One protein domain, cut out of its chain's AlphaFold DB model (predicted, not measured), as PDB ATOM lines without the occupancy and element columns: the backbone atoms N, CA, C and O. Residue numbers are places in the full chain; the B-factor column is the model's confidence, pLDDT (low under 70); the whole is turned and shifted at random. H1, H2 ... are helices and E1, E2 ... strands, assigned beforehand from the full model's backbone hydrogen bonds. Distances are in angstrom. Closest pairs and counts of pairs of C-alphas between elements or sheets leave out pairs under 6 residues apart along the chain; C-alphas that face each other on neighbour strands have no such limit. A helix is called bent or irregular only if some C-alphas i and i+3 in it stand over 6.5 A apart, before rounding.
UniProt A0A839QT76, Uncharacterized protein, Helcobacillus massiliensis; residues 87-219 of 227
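Overview. This is residues 87 to 219 of the 227 residues of an uncharacterized protein of Helcobacillus massiliensis (UniProt A0A839QT76). The model has a head and a long arm: in the head, the helix H4 stands on a small four-stranded sheet with H1 crossing it and H2 and H3 beside it, while the arm is made by the long helix H5 and the bent helix H6, which runs back along it to the head. At the far end of the arm, the short hairpin E5 and E6 joins the two helices, and its residues 188 to 193 stick out. The printed part has 133 residues, with six named helices and six named strands in the order H1 E1 E2 H2 H3 E3 E4 H4 H5 E5 E6 H6, a class of mixed helices and strands. The larger sheet has the order E1 E2 E4 E3, and both it and the pair E5 E6 are antiparallel. The whole is only just compact, close to loose, with a radius of gyration of the C-alphas of 16.6 A and spans of 47 by 31 by 23 A.

Along the chain. Find C-alpha 87 at (-30.901, -33.737, 12.672); here H1 begins, and it runs 16.7 A through residues 87 to 98. Next come the strands E1, residues 104 to 107, and E2, residues 113 to 116. Go on to the helices H2, residues 119 to 126, and H3, residues 130 to 133; H3 is irregular, but only just, with C-alphas 130 and 133 6.8 A apart. Strands E3, residues 140 to 142, and E4, residues 145 to 148, follow. From C-alpha 150 at (-26.889, -38.136, 3.735), H4 runs 20.2 A to residue 163, and H5, residues 165 to 185, covers 30.0 A. After E5, residues 187 to 189, and E6, residues 192 to 194, look for H6, residues 196 to 217. By its hydrogen bonds it was assigned as one helix, but it is bent, with C-alphas 205 and 208 7.0 A apart: the arm H6a is residues 196 to 205 and H6b is residues 208 to 217, ending at C-alpha 217 at (-28.613, -39.767, 20.694).

Arrangement. Start at H4, which touches H1 at a steep tilt of 59 degrees, with C-alphas 91 and 157 closest at 4.2 A. H2 touches H4 through C-alphas 126 and 160, 5.5 A apart. H4 is on one face of the sheet, two layers, at a height over the sheet of 11.1 A; it lies over E2 and only just stands up, rising 40.3 degrees. H1 and H2 only graze that sheet, with residues 92 to 96 and 119 to 122. In the hairpin E1 and E2, look at N 105 and O 115, 2.9 A apart; between E2 and E4, at N 116 and O 146, 2.8 A; in the hairpin E3 and E4, at N 147 and O 140, 2.8 A. E2, H2 and H3, and E3 make a split strand-helix-strand unit, with E4 between its two strands and a right-handed crossover. H6b touches H4 with C-alphas 158 and 217 closest at 5.4 A, and H1 with C-alphas 90 and 210 at 5.1 A. H5 touches H6b at a shallow tilt of 13 degrees, opposite ways, with C-alphas 172 and 211 closest at 6.5 A. Residues 179 to 185 of H5 touch H6a, with C-alphas 183 and 200 4.5 A apart. In the hairpin E5 and E6, N 194 and O 187 are 2.8 A apart. Every O i to N i+4 pair is within hydrogen-bond range in H1, H2, H4, H5 and H6a; in H6b 5 of 6 are, and H3 is too short for such a pair.

Size, cuts and confidence. The two C-alphas farthest apart are those of Gly 144 and Val 184, at 48.3 A. The printed part has no cut and no long link. The mean pLDDT of the printed part is 94.8, and no printed residue is under 70.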
ATOM      1  N   GLU A  87     -31.437 -32.393  12.457       96.56
ATOM      2  CA  GLU A  87     -30.901 -33.737  12.672       96.56
ATOM      3  C   GLU A  87     -29.608 -33.926  11.874       96.56
ATOM      4  O   GLU A  87     -28.597 -34.380  12.412       96.56
ATOM      5  N   LEU A  88     -29.606 -33.512  10.606       95.56
ATOM      6  CA  LEU A  88     -28.404 -33.498   9.789       95.56
ATOM      7  C   LEU A  88     -27.343 -32.556  10.363       95.56
ATOM      8  O   LEU A  88     -26.202 -32.980  10.523       95.56
ATOM      9  N   ASN A  89     -27.719 -31.339  10.757       95.62
ATOM     10  CA  ASN A  89     -26.786 -30.377  11.350       95.62
ATOM     11  C   ASN A  89     -26.123 -30.931  12.621       95.62
ATOM     12  O   ASN A  89     -24.932 -30.722  12.842       95.62
ATOM     13  N   ALA A  90     -26.862 -31.690  13.438       97.38
ATOM     14  CA  ALA A  90     -26.304 -32.358  14.612       97.38
ATOM     15  C   ALA A  90     -25.235 -33.387  14.215       97.38
ATOM     16  O   ALA A  90     -24.178 -33.473  14.838       97.38
ATOM     17  N   ALA A  91     -25.483 -34.157  13.157       97.56
ATOM     18  CA  ALA A  91     -24.519 -35.126  12.659       97.56
ATOM     19  C   ALA A  91     -23.286 -34.471  12.028       97.56
ATOM     20  O   ALA A  91     -22.169 -34.928  12.273       97.56
ATOM     21  N   GLU A  92     -23.473 -33.395  11.259       96.25
ATOM     22  CA  GLU A  92     -22.379 -32.620  10.671       96.25
ATOM     23  C   GLU A  92     -21.463 -32.049  11.758       96.25
ATOM     24  O   GLU A  92     -20.253 -32.249  11.684       96.25
ATOM     25  N   GLN A  93     -22.025 -31.462  12.824       96.06
ATOM     26  CA  GLN A  93     -21.243 -30.979  13.970       96.06
ATOM     27  C   GLN A  93     -20.403 -32.089  14.604       96.06
ATOM     28  O   GLN A  93     -19.217 -31.901  14.865       96.06
ATOM     29  N   ILE A  94     -20.995 -33.266  14.832       97.81
ATOM     30  CA  ILE A  94     -20.266 -34.401  15.404       97.81
ATOM     31  C   ILE A  94     -19.092 -34.813  14.514       97.81
ATOM     32  O   ILE A  94     -17.988 -35.048  15.004       97.81
ATOM     33  N   ILE A  95     -19.321 -34.897  13.206       97.56
ATOM     34  CA  ILE A  95     -18.286 -35.289  12.252       97.56
ATOM     35  C   ILE A  95     -17.184 -34.225  12.198       97.56
ATOM     36  O   ILE A  95     -16.012 -34.561  12.319       97.56
ATOM     37  N   GLU A  96     -17.527 -32.946  12.082       96.12
ATOM     38  CA  GLU A  96     -16.540 -31.864  11.995       96.12
ATOM     39  C   GLU A  96     -15.675 -31.719  13.253       96.12
ATOM     40  O   GLU A  96     -14.493 -31.387  13.149       96.12
ATOM     41  N   LEU A  97     -16.250 -31.949  14.436       96.31
ATOM     42  CA  LEU A  97     -15.571 -31.727  15.712       96.31
ATOM     43  C   LEU A  97     -14.760 -32.932  16.181       96.31
ATOM     44  O   LEU A  97     -13.696 -32.760  16.777       96.31
ATOM     45  N   PHE A  98     -15.265 -34.143  15.948       97.00
ATOM     46  CA  PHE A  98     -14.709 -35.353  16.554       97.00
ATOM     47  C   PHE A  98     -14.064 -36.310  15.553       97.00
ATOM     48  O   PHE A  98     -13.486 -37.321  15.962       97.00
ATOM     49  N   MET A  99     -14.150 -36.026  14.252       96.50
ATOM     50  CA  MET A  99     -13.630 -36.908  13.213       96.50
ATOM     51  C   MET A  99     -12.597 -36.210  12.332       96.50
ATOM     52  O   MET A  99     -12.769 -35.081  11.886       96.50
ATOM     53  N   ASP A 100     -11.499 -36.917  12.063       94.50
ATOM     54  CA  ASP A 100     -10.445 -36.437  11.173       94.50
ATOM     55  C   ASP A 100     -10.934 -36.413   9.711       94.50
ATOM     56  O   ASP A 100     -11.570 -37.367   9.246       94.50
ATOM     57  N   LYS A 101     -10.586 -35.356   8.965       93.50
ATOM     58  CA  LYS A 101     -10.911 -35.203   7.535       93.50
ATOM     59  C   LYS A 101     -10.254 -36.256   6.642       93.50
ATOM     60  O   LYS A 101     -10.725 -36.504   5.530       93.50
ATOM     61  N   GLU A 102      -9.178 -36.879   7.110       93.38
ATOM     62  CA  GLU A 102      -8.532 -38.030   6.476       93.38
ATOM     63  C   GLU A 102      -9.264 -39.350   6.777       93.38
ATOM     64  O   GLU A 102      -9.020 -40.361   6.120       93.38
ATOM     65  N   MET A 103     -10.191 -39.364   7.743       94.81
ATOM     66  CA  MET A 103     -11.076 -40.501   8.004       94.81
ATOM     67  C   MET A 103     -12.393 -40.364   7.239       94.81
ATOM     68  O   MET A 103     -12.785 -41.298   6.529       94.81
ATOM     69  N   VAL A 104     -13.071 -39.225   7.391       96.94
ATOM     70  CA  VAL A 104     -14.361 -38.927   6.757       96.94
ATOM     71  C   VAL A 104     -14.447 -37.466   6.330       96.94
ATOM     72  O   VAL A 104     -13.863 -36.592   6.957       96.94
ATOM     73  N   GLU A 105     -15.204 -37.187   5.277       96.69
ATOM     74  CA  GLU A 105     -15.436 -35.830   4.785       96.69
ATOM     75  C   GLU A 105     -16.885 -35.666   4.321       96.69
ATOM     76  O   GLU A 105     -17.439 -36.561   3.681       96.69
ATOM     77  N   ILE A 106     -17.500 -34.530   4.655       95.69
ATOM     78  CA  ILE A 106     -18.866 -34.198   4.243       95.69
ATOM     79  C   ILE A 106     -18.827 -33.528   2.866       95.69
ATOM     80  O   ILE A 106     -18.137 -32.533   2.649       95.69
ATOM     81  N   GLU A 107     -19.609 -34.059   1.934       94.94
ATOM     82  CA  GLU A 107     -19.772 -33.545   0.577       94.94
ATOM     83  C   GLU A 107     -20.980 -32.591   0.522       94.94
ATOM     84  O   GLU A 107     -22.067 -32.950   0.061       94.94
ATOM     85  N   TYR A 108     -20.809 -31.347   0.990       89.06
ATOM     86  CA  TYR A 108     -21.906 -30.358   1.065       89.06
ATOM     87  C   TYR A 108     -22.554 -30.050  -0.293       89.06
ATOM     88  O   TYR A 108     -23.746 -29.762  -0.372       89.06
ATOM     89  N   ASN A 109     -21.789 -30.147  -1.387       87.00
ATOM     90  CA  ASN A 109     -22.296 -29.950  -2.751       87.00
ATOM     91  C   ASN A 109     -23.074 -31.164  -3.289       87.00
ATOM     92  O   ASN A 109     -23.344 -31.237  -4.485       87.00
ATOM     93  N   SER A 110     -23.346 -32.160  -2.448       88.62
ATOM     94  CA  SER A 110     -24.034 -33.400  -2.813       88.62
ATOM     95  C   SER A 110     -24.974 -33.837  -1.691       88.62
ATOM     96  O   SER A 110     -24.988 -34.996  -1.281       88.62
ATOM     97  N   GLY A 111     -25.724 -32.864  -1.165       86.31
ATOM     98  CA  GLY A 111     -26.728 -33.069  -0.121       86.31
ATOM     99  C   GLY A 111     -26.147 -33.534   1.210       86.31
ATOM    100  O   GLY A 111     -26.827 -34.257   1.922       86.31
ATOM    101  N   SER A 112     -24.895 -33.184   1.524       92.19
ATOM    102  CA  SER A 112     -24.188 -33.643   2.731       92.19
ATOM    103  C   SER A 112     -24.005 -35.163   2.805       92.19
ATOM    104  O   SER A 112     -24.041 -35.772   3.879       92.19
ATOM    105  N   ALA A 113     -23.788 -35.792   1.648       95.69
ATOM    106  CA  ALA A 113     -23.271 -37.153   1.576       95.69
ATOM    107  C   ALA A 113     -21.942 -37.280   2.340       95.69
ATOM    108  O   ALA A 113     -21.193 -36.313   2.473       95.69
ATOM    109  N   LEU A 114     -21.628 -38.483   2.816       96.69
ATOM    110  CA  LEU A 114     -20.390 -38.744   3.544       96.69
ATOM    111  C   LEU A 114     -19.417 -39.523   2.661       96.69
ATOM    112  O   LEU A 114     -19.735 -40.602   2.153       96.69
ATOM    113  N   ARG A 115     -18.205 -38.997   2.519       97.38
ATOM    114  CA  ARG A 115     -17.056 -39.700   1.957       97.38
ATOM    115  C   ARG A 115     -16.278 -40.354   3.088       97.38
ATOM    116  O   ARG A 115     -15.779 -39.676   3.976       97.38
ATOM    117  N   ILE A 116     -16.135 -41.672   3.038       96.69
ATOM    118  CA  ILE A 116     -15.368 -42.471   3.994       96.69
ATOM    119  C   ILE A 116     -14.045 -42.860   3.337       96.69
ATOM    120  O   ILE A 116     -14.020 -43.711   2.444       96.69
ATOM    121  N   LYS A 117     -12.956 -42.250   3.807       96.75
ATOM    122  CA  LYS A 117     -11.586 -42.460   3.313       96.75
ATOM    123  C   LYS A 117     -10.870 -43.577   4.069       96.75
ATOM    124  O   LYS A 117     -10.109 -44.349   3.492       96.75
ATOM    125  N   ASN A 118     -11.159 -43.723   5.366       94.75
ATOM    126  CA  ASN A 118     -10.595 -44.783   6.203       94.75
ATOM    127  C   ASN A 118     -11.685 -45.573   6.936       94.75
ATOM    128  O   ASN A 118     -12.014 -45.328   8.099       94.75
ATOM    129  N   PHE A 119     -12.222 -46.575   6.241       91.81
ATOM    130  CA  PHE A 119     -13.305 -47.412   6.751       91.81
ATOM    131  C   PHE A 119     -12.916 -48.194   8.018       91.81
ATOM    132  O   PHE A 119     -13.725 -48.346   8.929       91.81
ATOM    133  N   GLY A 120     -11.674 -48.684   8.099       92.44
ATOM    134  CA  GLY A 120     -11.201 -49.475   9.241       92.44
ATOM    135  C   GLY A 120     -11.143 -48.662  10.533       92.44
ATOM    136  O   GLY A 120     -11.606 -49.126  11.576       92.44
ATOM    137  N   TYR A 121     -10.628 -47.434  10.450       94.00
ATOM    138  CA  TYR A 121     -10.576 -46.532  11.597       94.00
ATOM    139  C   TYR A 121     -11.984 -46.094  12.030       94.00
ATOM    140  O   TYR A 121     -12.308 -46.178  13.216       94.00
ATOM    141  N   LEU A 122     -12.862 -45.770  11.070       95.56
ATOM    142  CA  LEU A 122     -14.262 -45.428  11.344       95.56
ATOM    143  C   LEU A 122     -15.011 -46.563  12.062       95.56
ATOM    144  O   LEU A 122     -15.719 -46.324  13.039       95.56
ATOM    145  N   MET A 123     -14.824 -47.813  11.622       94.75
ATOM    146  CA  MET A 123     -15.417 -48.985  12.278       94.75
ATOM    147  C   MET A 123     -14.998 -49.109  13.744       94.75
ATOM    148  O   MET A 123     -15.835 -49.419  14.592       94.75
ATOM    149  N   GLY A 124     -13.712 -48.885  14.034       95.56
ATOM    150  CA  GLY A 124     -13.176 -48.927  15.392       95.56
ATOM    151  C   GLY A 124     -13.751 -47.818  16.268       95.56
ATOM    152  O   GLY A 124     -14.230 -48.097  17.367       95.56
ATOM    153  N   LEU A 125     -13.777 -46.587  15.748       95.62
ATOM    154  CA  LEU A 125     -14.294 -45.416  16.457       95.62
ATOM    155  C   LEU A 125     -15.777 -45.565  16.819       95.62
ATOM    156  O   LEU A 125     -16.172 -45.279  17.949       95.62
ATOM    157  N   LEU A 126     -16.590 -46.036  15.870       96.00
ATOM    158  CA  LEU A 126     -18.044 -46.153  16.018       96.00
ATOM    159  C   LEU A 126     -18.500 -47.512  16.566       96.00
ATOM    160  O   LEU A 126     -19.696 -47.722  16.798       96.00
ATOM    161  N   ARG A 127     -17.574 -48.463  16.742       95.88
ATOM    162  CA  ARG A 127     -17.866 -49.854  17.127       95.88
ATOM    163  C   ARG A 127     -18.963 -50.461  16.239       95.88
ATOM    164  O   ARG A 127     -19.980 -50.957  16.738       95.88
ATOM    165  N   ILE A 128     -18.777 -50.362  14.921       94.12
ATOM    166  CA  ILE A 128     -19.706 -50.868  13.893       94.12
ATOM    167  C   ILE A 128     -19.055 -51.948  13.025       94.12
ATOM    168  O   ILE A 128     -17.834 -52.058  12.942       94.12
ATOM    169  N   SER A 129     -19.889 -52.751  12.360       92.25
ATOM    170  CA  SER A 129     -19.447 -53.753  11.383       92.25
ATOM    171  C   SER A 129     -19.416 -53.180   9.958       92.25
ATOM    172  O   SER A 129     -20.008 -52.137   9.686       92.25
ATOM    173  N   ARG A 130     -18.804 -53.902   9.006       83.06
ATOM    174  CA  ARG A 130     -18.867 -53.535   7.574       83.06
ATOM    175  C   ARG A 130     -20.292 -53.494   7.020       83.06
ATOM    176  O   ARG A 130     -20.556 -52.729   6.099       83.06
ATOM    177  N   GLY A 131     -21.204 -54.279   7.596       88.00
ATOM    178  CA  GLY A 131     -22.616 -54.304   7.206       88.00
ATOM    179  C   GLY A 131     -23.378 -53.022   7.549       88.00
ATOM    180  O   GLY A 131     -24.497 -52.845   7.088       88.00
ATOM    181  N   PHE A 132     -22.789 -52.105   8.324       90.62
ATOM    182  CA  PHE A 132     -23.465 -50.879   8.751       90.62
ATOM    183  C   PHE A 132     -23.913 -49.984   7.589       90.62
ATOM    184  O   PHE A 132     -24.885 -49.258   7.736       90.62
ATOM    185  N   PHE A 133     -23.244 -50.042   6.433       90.75
ATOM    186  CA  PHE A 133     -23.595 -49.201   5.284       90.75
ATOM    187  C   PHE A 133     -24.303 -49.950   4.148       90.75
ATOM    188  O   PHE A 133     -24.653 -49.344   3.138       90.75
ATOM    189  N   THR A 134     -24.530 -51.260   4.275       88.31
ATOM    190  CA  THR A 134     -25.013 -52.072   3.142       88.31
ATOM    191  C   THR A 134     -26.473 -51.816   2.775       88.31
ATOM    192  O   THR A 134     -26.890 -52.176   1.679       88.31
ATOM    193  N   HIS A 135     -27.259 -51.199   3.660       88.62
ATOM    194  CA  HIS A 135     -28.660 -50.860   3.389       88.62
ATOM    195  C   HIS A 135     -28.844 -49.524   2.656       88.62
ATOM    196  O   HIS A 135     -29.964 -49.205   2.263       88.62
ATOM    197  N   TYR A 136     -27.781 -48.742   2.443       91.94
ATOM    198  CA  TYR A 136     -27.874 -47.485   1.700       91.94
ATOM    199  C   TYR A 136     -27.776 -47.736   0.192       91.94
ATOM    200  O   TYR A 136     -26.690 -47.896  -0.359       91.94
ATOM    201  N   ALA A 137     -28.925 -47.725  -0.490       87.25
ATOM    202  CA  ALA A 137     -29.055 -48.069  -1.911       87.25
ATOM    203  C   ALA A 137     -28.200 -47.221  -2.876       87.25
ATOM    204  O   ALA A 137     -27.905 -47.662  -3.986       87.25
ATOM    205  N   HIS A 138     -27.809 -46.009  -2.474       92.81
ATOM    206  CA  HIS A 138     -26.996 -45.094  -3.284       92.81
ATOM    207  C   HIS A 138     -25.531 -45.031  -2.850       92.81
ATOM    208  O   HIS A 138     -24.806 -44.156  -3.311       92.81
ATOM    209  N   ALA A 139     -25.080 -45.943  -1.985       94.06
ATOM    210  CA  ALA A 139     -23.667 -46.050  -1.659       94.06
ATOM    211  C   ALA A 139     -22.856 -46.571  -2.860       94.06
ATOM    212  O   ALA A 139     -23.281 -47.496  -3.558       94.06
ATOM    213  N   PHE A 140     -21.674 -46.003  -3.104       94.62
ATOM    214  CA  PHE A 140     -20.762 -46.452  -4.162       94.62
ATOM    215  C   PHE A 140     -19.297 -46.190  -3.802       94.62
ATOM    216  O   PHE A 140     -18.991 -45.384  -2.930       94.62
ATOM    217  N   ALA A 141     -18.377 -46.870  -4.489       94.31
ATOM    218  CA  ALA A 141     -16.944 -46.629  -4.351       94.31
ATOM    219  C   ALA A 141     -16.445 -45.641  -5.416       94.31
ATOM    220  O   ALA A 141     -16.803 -45.758  -6.590       94.31
ATOM    221  N   GLU A 142     -15.591 -44.694  -5.031       93.81
ATOM    222  CA  GLU A 142     -14.943 -43.766  -5.960       93.81
ATOM    223  C   GLU A 142     -13.569 -43.338  -5.434       93.81
ATOM    224  O   GLU A 142     -13.449 -42.840  -4.322       93.81
ATOM    225  N   GLY A 143     -12.519 -43.518  -6.243       90.06
ATOM    226  CA  GLY A 143     -11.167 -43.076  -5.877       90.06
ATOM    227  C   GLY A 143     -10.528 -43.837  -4.710       90.06
ATOM    228  O   GLY A 143      -9.569 -43.342  -4.137       90.06
ATOM    229  N   GLY A 144     -11.037 -45.026  -4.369       91.12
ATOM    230  CA  GLY A 144     -10.617 -45.783  -3.182       91.12
ATOM    231  C   GLY A 144     -11.470 -45.502  -1.940       91.12
ATOM    232  O   GLY A 144     -11.435 -46.296  -1.002       91.12
ATOM    233  N   ASP A 145     -12.297 -44.457  -1.980       95.19
ATOM    234  CA  ASP A 145     -13.203 -44.084  -0.897       95.19
ATOM    235  C   ASP A 145     -14.581 -44.724  -1.079       95.19
ATOM    236  O   ASP A 145     -14.984 -45.100  -2.185       95.19
ATOM    237  N   THR A 146     -15.338 -44.800   0.015       95.38
ATOM    238  CA  THR A 146     -16.764 -45.151  -0.016       95.38
ATOM    239  C   THR A 146     -17.604 -43.892   0.141       95.38
ATOM    240  O   THR A 146     -17.462 -43.181   1.128       95.38
ATOM    241  N   ILE A 147     -18.496 -43.633  -0.809       96.44
ATOM    242  CA  ILE A 147     -19.465 -42.539  -0.758       96.44
ATOM    243  C   ILE A 147     -20.804 -43.110  -0.307       96.44
ATOM    244  O   ILE A 147     -21.273 -44.098  -0.874       96.44
ATOM    245  N   VAL A 148     -21.417 -42.503   0.706       95.81
ATOM    246  CA  VAL A 148     -22.731 -42.890   1.235       95.81
ATOM    247  C   VAL A 148     -23.667 -41.675   1.286       95.81
ATOM    248  O   VAL A 148     -23.197 -40.557   1.497       95.81
ATOM    249  N   PRO A 149     -24.984 -41.854   1.077       95.75
ATOM    250  CA  PRO A 149     -25.939 -40.745   1.064       95.75
ATOM    251  C   PRO A 149     -26.124 -40.130   2.457       95.75
ATOM    252  O   PRO A 149     -25.816 -40.756   3.471       95.75
ATOM    253  N   TRP A 150     -26.702 -38.931   2.512       94.94
ATOM    254  CA  TRP A 150     -26.889 -38.136   3.735       94.94
ATOM    255  C   TRP A 150     -27.559 -38.843   4.931       94.94
ATOM    256  O   TRP A 150     -27.185 -38.543   6.067       94.94
ATOM    257  N   PRO A 151     -28.462 -39.839   4.775       94.94
ATOM    258  CA  PRO A 151     -28.972 -40.572   5.933       94.94
ATOM    259  C   PRO A 151     -27.882 -41.385   6.652       94.94
ATOM    260  O   PRO A 151     -28.018 -41.709   7.832       94.94
ATOM    261  N   ALA A 152     -26.792 -41.728   5.961       95.44
ATOM    262  CA  ALA A 152     -25.627 -42.357   6.568       95.44
ATOM    263  C   ALA A 152     -24.784 -41.358   7.372       95.44
ATOM    264  O   ALA A 152     -24.233 -41.747   8.399       95.44
ATOM    265  N   THR A 153     -24.734 -40.083   6.966       96.62
ATOM    266  CA  THR A 153     -24.132 -38.987   7.747       96.62
ATOM    267  C   THR A 153     -24.799 -38.898   9.119       96.62
ATOM    268  O   THR A 153     -24.116 -38.981  10.139       96.62
ATOM    269  N   ILE A 154     -26.139 -38.876   9.149       96.81
ATOM    270  CA  ILE A 154     -26.925 -38.899  10.393       96.81
ATOM    271  C   ILE A 154     -26.623 -40.144  11.223       96.81
ATOM    272  O   ILE A 154     -26.318 -40.036  12.409       96.81
ATOM    273  N   ALA A 155     -26.658 -41.326  10.605       96.75
ATOM    274  CA  ALA A 155     -26.405 -42.574  11.316       96.75
ATOM    275  C   ALA A 155     -24.999 -42.630  11.936       96.75
ATOM    276  O   ALA A 155     -24.838 -43.157  13.035       96.75
ATOM    277  N   VAL A 156     -23.989 -42.073  11.262       97.50
ATOM    278  CA  VAL A 156     -22.619 -41.955  11.777       97.50
ATOM    279  C   VAL A 156     -22.557 -41.007  12.977       97.50
ATOM    280  O   VAL A 156     -22.007 -41.392  14.010       97.50
ATOM    281  N   GLY A 157     -23.150 -39.813  12.877       97.75
ATOM    282  CA  GLY A 157     -23.186 -38.839  13.975       97.75
ATOM    283  C   GLY A 157     -23.927 -39.368  15.206       97.75
ATOM    284  O   GLY A 157     -23.392 -39.351  16.317       97.75
ATOM    285  N   ALA A 158     -25.114 -39.942  14.998       97.75
ATOM    286  CA  ALA A 158     -25.895 -40.579  16.052       97.75
ATOM    287  C   ALA A 158     -25.119 -41.719  16.715       97.75
ATOM    288  O   ALA A 158     -25.033 -41.791  17.940       97.75
ATOM    289  N   ARG A 159     -24.487 -42.586  15.913       97.56
ATOM    290  CA  ARG A 159     -23.705 -43.705  16.438       97.56
ATOM    291  C   ARG A 159     -22.498 -43.240  17.246       97.56
ATOM    292  O   ARG A 159     -22.173 -43.868  18.250       97.56
ATOM    293  N   PHE A 160     -21.835 -42.167  16.829       97.88
ATOM    294  CA  PHE A 160     -20.743 -41.590  17.605       97.88
ATOM    295  C   PHE A 160     -21.241 -41.108  18.971       97.88
ATOM    296  O   PHE A 160     -20.659 -41.485  19.984       97.88
ATOM    297  N   ALA A 161     -22.347 -40.358  19.009       98.00
ATOM    298  CA  ALA A 161     -22.936 -39.862  20.254       98.00
ATOM    299  C   ALA A 161     -23.392 -40.991  21.198       98.00
ATOM    300  O   ALA A 161     -23.241 -40.873  22.410       98.00
ATOM    301  N   GLU A 162     -23.876 -42.116  20.662       96.94
ATOM    302  CA  GLU A 162     -24.174 -43.304  21.472       96.94
ATOM    303  C   GLU A 162     -22.924 -43.927  22.116       96.94
ATOM    304  O   GLU A 162     -23.001 -44.478  23.215       96.94
ATOM    305  N   VAL A 163     -21.790 -43.919  21.409       96.88
ATOM    306  CA  VAL A 163     -20.554 -44.586  21.851       96.88
ATOM    307  C   VAL A 163     -19.709 -43.685  22.752       96.88
ATOM    308  O   VAL A 163     -19.063 -44.198  23.667       96.88
ATOM    309  N   HIS A 164     -19.743 -42.370  22.521       96.62
ATOM    310  CA  HIS A 164     -18.947 -41.355  23.220       96.62
ATOM    311  C   HIS A 164     -19.835 -40.254  23.834       96.62
ATOM    312  O   HIS A 164     -19.641 -39.068  23.554       96.62
ATOM    313  N   PRO A 165     -20.835 -40.603  24.668       96.81
ATOM    314  CA  PRO A 165     -21.826 -39.641  25.149       96.81
ATOM    315  C   PRO A 165     -21.217 -38.541  26.025       96.81
ATOM    316  O   PRO A 165     -21.689 -37.412  26.001       96.81
ATOM    317  N   GLU A 166     -20.158 -38.836  26.782       96.44
ATOM    318  CA  GLU A 166     -19.503 -37.853  27.656       96.44
ATOM    319  C   GLU A 166     -18.861 -36.707  26.863       96.44
ATOM    320  O   GLU A 166     -19.013 -35.540  27.229       96.44
ATOM    321  N   ASP A 167     -18.191 -37.024  25.751       96.94
ATOM    322  CA  ASP A 167     -17.560 -36.022  24.888       96.94
ATOM    323  C   ASP A 167     -18.606 -35.118  24.232       96.94
ATOM    324  O   ASP A 167     -18.444 -33.895  24.192       96.94
ATOM    325  N   VAL A 168     -19.715 -35.711  23.785       97.69
ATOM    326  CA  VAL A 168     -20.826 -34.977  23.172       97.69
ATOM    327  C   VAL A 168     -21.559 -34.116  24.198       97.69
ATOM    328  O   VAL A 168     -21.828 -32.948  23.931       97.69
ATOM    329  N   LEU A 169     -21.852 -34.636  25.392       96.62
ATOM    330  CA  LEU A 169     -22.517 -33.869  26.450       96.62
ATOM    331  C   LEU A 169     -21.660 -32.696  26.942       96.62
ATOM    332  O   LEU A 169     -22.211 -31.631  27.219       96.62
ATOM    333  N   ARG A 170     -20.330 -32.860  27.008       97.19
ATOM    334  CA  ARG A 170     -19.406 -31.759  27.321       97.19
ATOM    335  C   ARG A 170     -19.467 -30.668  26.255       97.19
ATOM    336  O   ARG A 170     -19.653 -29.508  26.599       97.19
ATOM    337  N   TYR A 171     -19.409 -31.047  24.978       96.81
ATOM    338  CA  TYR A 171     -19.571 -30.099  23.873       96.81
ATOM    339  C   TYR A 171     -20.907 -29.343  23.940       96.81
ATOM    340  O   TYR A 171     -20.930 -28.123  23.810       96.81
ATOM    341  N   ILE A 172     -22.017 -30.041  24.206       97.25
ATOM    342  CA  ILE A 172     -23.338 -29.411  24.351       97.25
ATOM    343  C   ILE A 172     -23.338 -28.378  25.482       97.25
ATOM    344  O   ILE A 172     -23.904 -27.302  25.308       97.25
ATOM    345  N   ALA A 173     -22.722 -28.692  26.626       97.19
ATOM    346  CA  ALA A 173     -22.647 -27.771  27.758       97.19
ATOM    347  C   ALA A 173     -21.830 -26.512  27.421       97.19
ATOM    348  O   ALA A 173     -22.265 -25.401  27.729       97.19
ATOM    349  N   ASP A 174     -20.691 -26.676  26.742       96.81
ATOM    350  CA  ASP A 174     -19.853 -25.559  26.297       96.81
ATOM    351  C   ASP A 174     -20.603 -24.663  25.292       96.81
ATOM    352  O   ASP A 174     -20.576 -23.435  25.395       96.81
ATOM    353  N   GLU A 175     -21.338 -25.270  24.356       95.69
ATOM    354  CA  GLU A 175     -22.163 -24.548  23.385       95.69
ATOM    355  C   GLU A 175     -23.336 -23.806  24.021       95.69
ATOM    356  O   GLU A 175     -23.647 -22.691  23.611       95.69
ATOM    357  N   GLU A 176     -23.996 -24.396  25.017       96.88
ATOM    358  CA  GLU A 176     -25.087 -23.738  25.739       96.88
ATOM    359  C   GLU A 176     -24.585 -22.543  26.547       96.88
ATOM    360  O   GLU A 176     -25.195 -21.477  26.485       96.88
ATOM    361  N   ALA A 177     -23.447 -22.684  27.232       97.00
ATOM    362  CA  ALA A 177     -22.821 -21.576  27.947       97.00
ATOM    363  C   ALA A 177     -22.427 -20.438  26.988       97.00
ATOM    364  O   ALA A 177     -22.636 -19.257  27.286       97.00
ATOM    365  N   ARG A 178     -21.898 -20.784  25.806       95.44
ATOM    366  CA  ARG A 178     -21.594 -19.814  24.747       95.44
ATOM    367  C   ARG A 178     -22.857 -19.114  24.249       95.44
ATOM    368  O   ARG A 178     -22.893 -17.885  24.233       95.44
ATOM    369  N   ALA A 179     -23.892 -19.873  23.894       95.38
ATOM    370  CA  ALA A 179     -25.152 -19.338  23.388       95.38
ATOM    371  C   ALA A 179     -25.859 -18.444  24.418       95.38
ATOM    372  O   ALA A 179     -26.381 -17.389  24.059       95.38
ATOM    373  N   GLU A 180     -25.836 -18.812  25.701       95.94
ATOM    374  CA  GLU A 180     -26.379 -17.985  26.782       95.94
ATOM    375  C   GLU A 180     -25.645 -16.643  26.862       95.94
ATOM    376  O   GLU A 180     -26.283 -15.590  26.800       95.94
ATOM    377  N   ASN A 181     -24.310 -16.663  26.898       96.19
ATOM    378  CA  ASN A 181     -23.503 -15.445  26.911       96.19
ATOM    379  C   ASN A 181     -23.773 -14.558  25.678       96.19
ATOM    380  O   ASN A 181     -23.978 -13.349  25.806       96.19
ATOM    381  N   GLU A 182     -23.822 -15.147  24.483       96.56
ATOM    382  CA  GLU A 182     -24.084 -14.427  23.231       96.56
ATOM    383  C   GLU A 182     -25.523 -13.885  23.153       96.56
ATOM    384  O   GLU A 182     -25.746 -12.810  22.599       96.56
ATOM    385  N   SER A 183     -26.500 -14.556  23.770       95.56
ATOM    386  CA  SER A 183     -27.895 -14.090  23.834       95.56
ATOM    387  C   SER A 183     -28.102 -12.849  24.709       95.56
ATOM    388  O   SER A 183     -29.114 -12.160  24.570       95.56
ATOM    389  N   VAL A 184     -27.145 -12.547  25.594       96.00
ATOM    390  CA  VAL A 184     -27.141 -11.351  26.452       96.00
ATOM    391  C   VAL A 184     -26.250 -10.262  25.861       96.00
ATOM    392  O   VAL A 184     -26.611  -9.083  25.860       96.00
ATOM    393  N   HIS A 185     -25.079 -10.647  25.357       94.88
ATOM    394  CA  HIS A 185     -24.020  -9.705  25.004       94.88
ATOM    395  C   HIS A 185     -23.808  -9.528  23.504       94.88
ATOM    396  O   HIS A 185     -23.060  -8.630  23.126       94.88
ATOM    397  N   GLY A 186     -24.449 -10.329  22.652       94.94
ATOM    398  CA  GLY A 186     -24.099 -10.439  21.239       94.94
ATOM    399  C   GLY A 186     -22.731 -11.091  21.037       94.94
ATOM    400  O   GLY A 186     -22.071 -11.515  21.988       94.94
ATOM    401  N   MET A 187     -22.272 -11.148  19.788       95.06
ATOM    402  CA  MET A 187     -20.959 -11.707  19.456       95.06
ATOM    403  C   MET A 187     -20.207 -10.855  18.439       95.06
ATOM    404  O   MET A 187     -20.782 -10.261  17.522       95.06
ATOM    405  N   ARG A 188     -18.879 -10.819  18.569       92.88
ATOM    406  CA  ARG A 188     -18.006 -10.178  17.584       92.88
ATOM    407  C   ARG A 188     -17.550 -11.207  16.561       92.88
ATOM    408  O   ARG A 188     -16.961 -12.222  16.911       92.88
ATOM    409  N   VAL A 189     -17.774 -10.903  15.291       90.56
ATOM    410  CA  VAL A 189     -17.307 -11.700  14.154       90.56
ATOM    411  C   VAL A 189     -16.251 -10.921  13.378       90.56
ATOM    412  O   VAL A 189     -16.079  -9.715  13.558       90.56
ATOM    413  N   HIS A 190     -15.540 -11.591  12.470       85.12
ATOM    414  CA  HIS A 190     -14.476 -10.961  11.678       85.12
ATOM    415  C   HIS A 190     -14.936  -9.684  10.942       85.12
ATOM    416  O   HIS A 190     -14.155  -8.751  10.770       85.12
ATOM    417  N   ARG A 191     -16.216  -9.617  10.543       88.44
ATOM    418  CA  ARG A 191     -16.819  -8.479   9.828       88.44
ATOM    419  C   ARG A 191     -17.892  -7.734  10.627       88.44
ATOM    420  O   ARG A 191     -18.874  -7.281  10.050       88.44
ATOM    421  N   GLY A 192     -17.705  -7.582  11.935       92.19
ATOM    422  CA  GLY A 192     -18.534  -6.685  12.740       92.19
ATOM    423  C   GLY A 192     -19.055  -7.324  14.015       92.19
ATOM    424  O   GLY A 192     -18.374  -8.123  14.656       92.19
ATOM    425  N   PHE A 193     -20.254  -6.916  14.402       95.31
ATOM    426  CA  PHE A 193     -20.887  -7.323  15.642       95.31
ATOM    427  C   PHE A 193     -22.320  -7.767  15.358       95.31
ATOM    428  O   PHE A 193     -23.055  -7.067  14.660       95.31
ATOM    429  N   ILE A 194     -22.684  -8.934  15.877       94.88
ATOM    430  CA  ILE A 194     -24.031  -9.494  15.819       94.88
ATOM    431  C   ILE A 194     -24.696  -9.179  17.156       94.88
ATOM    432  O   ILE A 194     -24.108  -9.410  18.213       94.88
ATOM    433  N   SER A 195     -25.897  -8.600  17.113       96.88
ATOM    434  CA  SER A 195     -26.612  -8.211  18.326       96.88
ATOM    435  C   SER A 195     -27.081  -9.429  19.122       96.88
ATOM    436  O   SER A 195     -27.348 -10.491  18.564       96.88
ATOM    437  N   ALA A 196     -27.253  -9.229  20.428       96.69
ATOM    438  CA  ALA A 196     -27.777 -10.227  21.356       96.69
ATOM    439  C   ALA A 196     -29.124 -10.824  20.900       96.69
ATOM    440  O   ALA A 196     -29.333 -12.030  20.970       96.69
ATOM    441  N   GLU A 197     -30.015  -9.988  20.353       96.69
ATOM    442  CA  GLU A 197     -31.313 -10.416  19.817       96.69
ATOM    443  C   GLU A 197     -31.170 -11.360  18.616       96.69
ATOM    444  O   GLU A 197     -31.878 -12.362  18.535       96.69
ATOM    445  N   VAL A 198     -30.229 -11.076  17.706       96.38
ATOM    446  CA  VAL A 198     -29.960 -11.960  16.567       96.38
ATOM    447  C   VAL A 198     -29.346 -13.267  17.059       96.38
ATOM    448  O   VAL A 198     -29.853 -14.318  16.698       96.38
ATOM    449  N   CYS A 199     -28.339 -13.222  17.938       95.62
ATOM    450  CA  CYS A 199     -27.750 -14.428  18.533       95.62
ATOM    451  C   CYS A 199     -28.808 -15.308  19.214       95.62
ATOM    452  O   CYS A 199     -28.838 -16.517  19.000       95.62
ATOM    453  N   LYS A 200     -29.713 -14.700  19.988       96.69
ATOM    454  CA  LYS A 200     -30.810 -15.411  20.646       96.69
ATOM    455  C   LYS A 200     -31.747 -16.080  19.640       96.69
ATOM    456  O   LYS A 200     -32.086 -17.245  19.825       96.69
ATOM    457  N   ARG A 201     -32.154 -15.364  18.587       97.00
ATOM    458  CA  ARG A 201     -33.027 -15.916  17.543       97.00
ATOM    459  C   ARG A 201     -32.360 -17.078  16.807       97.00
ATOM    460  O   ARG A 201     -32.987 -18.115  16.650       97.00
ATOM    461  N   GLU A 202     -31.097 -16.932  16.409       94.62
ATOM    462  CA  GLU A 202     -30.343 -18.005  15.743       94.62
ATOM    463  C   GLU A 202     -30.206 -19.246  16.644       94.62
ATOM    464  O   GLU A 202     -30.366 -20.377  16.181       94.62
ATOM    465  N   ASP A 203     -29.971 -19.064  17.950       96.44
ATOM    466  CA  ASP A 203     -29.957 -20.184  18.895       96.44
ATOM    467  C   ASP A 203     -31.332 -20.859  19.009       96.44
ATOM    468  O   ASP A 203     -31.419 -22.085  19.030       96.44
ATOM    469  N   GLU A 204     -32.417 -20.090  19.058       96.38
ATOM    470  CA  GLU A 204     -33.779 -20.626  19.126       96.38
ATOM    471  C   GLU A 204     -34.185 -21.374  17.845       96.38
ATOM    472  O   GLU A 204     -34.797 -22.441  17.936       96.38
ATOM    473  N   GLU A 205     -33.818 -20.852  16.674       95.00
ATOM    474  CA  GLU A 205     -34.175 -21.409  15.363       95.00
ATOM    475  C   GLU A 205     -33.291 -22.595  14.950       95.00
ATOM    476  O   GLU A 205     -33.783 -23.541  14.329       95.00
ATOM    477  N   HIS A 206     -32.004 -22.586  15.310       93.62
ATOM    478  CA  HIS A 206     -31.031 -23.565  14.813       93.62
ATOM    479  C   HIS A 206     -30.255 -24.278  15.925       93.62
ATOM    480  O   HIS A 206     -30.136 -25.508  15.900       93.62
ATOM    481  N   GLY A 207     -29.765 -23.546  16.927       95.00
ATOM    482  CA  GLY A 207     -28.930 -24.101  17.998       95.00
ATOM    483  C   GLY A 207     -29.659 -25.127  18.876       95.00
ATOM    484  O   GLY A 207     -29.257 -26.290  18.963       95.00
ATOM    485  N   ARG A 208     -30.771 -24.725  19.501       96.31
ATOM    486  CA  ARG A 208     -31.573 -25.572  20.401       96.31
ATOM    487  C   ARG A 208     -32.143 -26.807  19.704       96.31
ATOM    488  O   ARG A 208     -32.021 -27.889  20.287       96.31
ATOM    489  N   PRO A 209     -32.731 -26.718  18.491       96.62
ATOM    490  CA  PRO A 209     -33.184 -27.906  17.772       96.62
ATOM    491  C   PRO A 209     -32.056 -28.910  17.522       96.62
ATOM    492  O   PRO A 209     -32.248 -30.101  17.757       96.62
ATOM    493  N   THR A 210     -30.871 -28.435  17.136       96.31
ATOM    494  CA  THR A 210     -29.695 -29.285  16.896       96.31
ATOM    495  C   THR A 210     -29.239 -29.986  18.181       96.31
ATOM    496  O   THR A 210     -29.130 -31.215  18.227       96.31
ATOM    497  N   ARG A 211     -29.071 -29.241  19.286       96.75
ATOM    498  CA  ARG A 211     -28.660 -29.810  20.585       96.75
ATOM    499  C   ARG A 211     -29.667 -30.820  21.139       96.75
ATOM    500  O   ARG A 211     -29.272 -31.768  21.819       96.75
ATOM    501  N   ARG A 212     -30.958 -30.680  20.817       96.62
ATOM    502  CA  ARG A 212     -31.984 -31.667  21.184       96.62
ATOM    503  C   ARG A 212     -31.705 -33.044  20.570       96.62
ATOM    504  O   ARG A 212     -31.840 -34.037  21.284       96.62
ATOM    505  N   PHE A 213     -31.298 -33.118  19.300       97.06
ATOM    506  CA  PHE A 213     -30.919 -34.389  18.663       97.06
ATOM    507  C   PHE A 213     -29.657 -34.981  19.289       97.06
ATOM    508  O   PHE A 213     -29.653 -36.160  19.636       97.06
ATOM    509  N   LEU A 214     -28.634 -34.156  19.539       96.75
ATOM    510  CA  LEU A 214     -27.400 -34.607  20.190       96.75
ATOM    511  C   LEU A 214     -27.668 -35.237  21.569       96.75
ATOM    512  O   LEU A 214     -27.181 -36.333  21.853       96.75
ATOM    513  N   ARG A 215     -28.500 -34.596  22.407       96.31
ATOM    514  CA  ARG A 215     -28.910 -35.156  23.711       96.31
ATOM    515  C   ARG A 215     -29.685 -36.463  23.553       96.31
ATOM    516  O   ARG A 215     -29.412 -37.423  24.274       96.31
ATOM    517  N   ALA A 216     -30.621 -36.509  22.604       95.81
ATOM    518  CA  ALA A 216     -31.425 -37.698  22.348       95.81
ATOM    519  C   ALA A 216     -30.555 -38.901  21.941       95.81
ATOM    520  O   ALA A 216     -30.763 -40.002  22.449       95.81
ATOM    521  N   TRP A 217     -29.539 -38.701  21.096       96.94
ATOM    522  CA  TRP A 217     -28.613 -39.767  20.694       96.94
ATOM    523  C   TRP A 217     -27.699 -40.240  21.824       96.94
ATOM    524  O   TRP A 217     -27.405 -41.428  21.913       96.94
ATOM    525  N   CYS A 218     -27.337 -39.351  22.751       95.44
ATOM    526  CA  CYS A 218     -26.642 -39.736  23.982       95.44
ATOM    527  C   CYS A 218     -27.532 -40.542  24.950       95.44
ATOM    528  O   CYS A 218     -27.066 -40.935  26.018       95.44
ATOM    529  N   ARG A 219     -28.815 -40.763  24.614       86.19
ATOM    530  CA  ARG A 219     -29.848 -41.349  25.491       86.19
ATOM    531  C   ARG A 219     -30.013 -40.567  26.796       86.19
ATOM    532  O   ARG A 219     -30.362 -41.132  27.830       86.19
TER     533      ARG A 219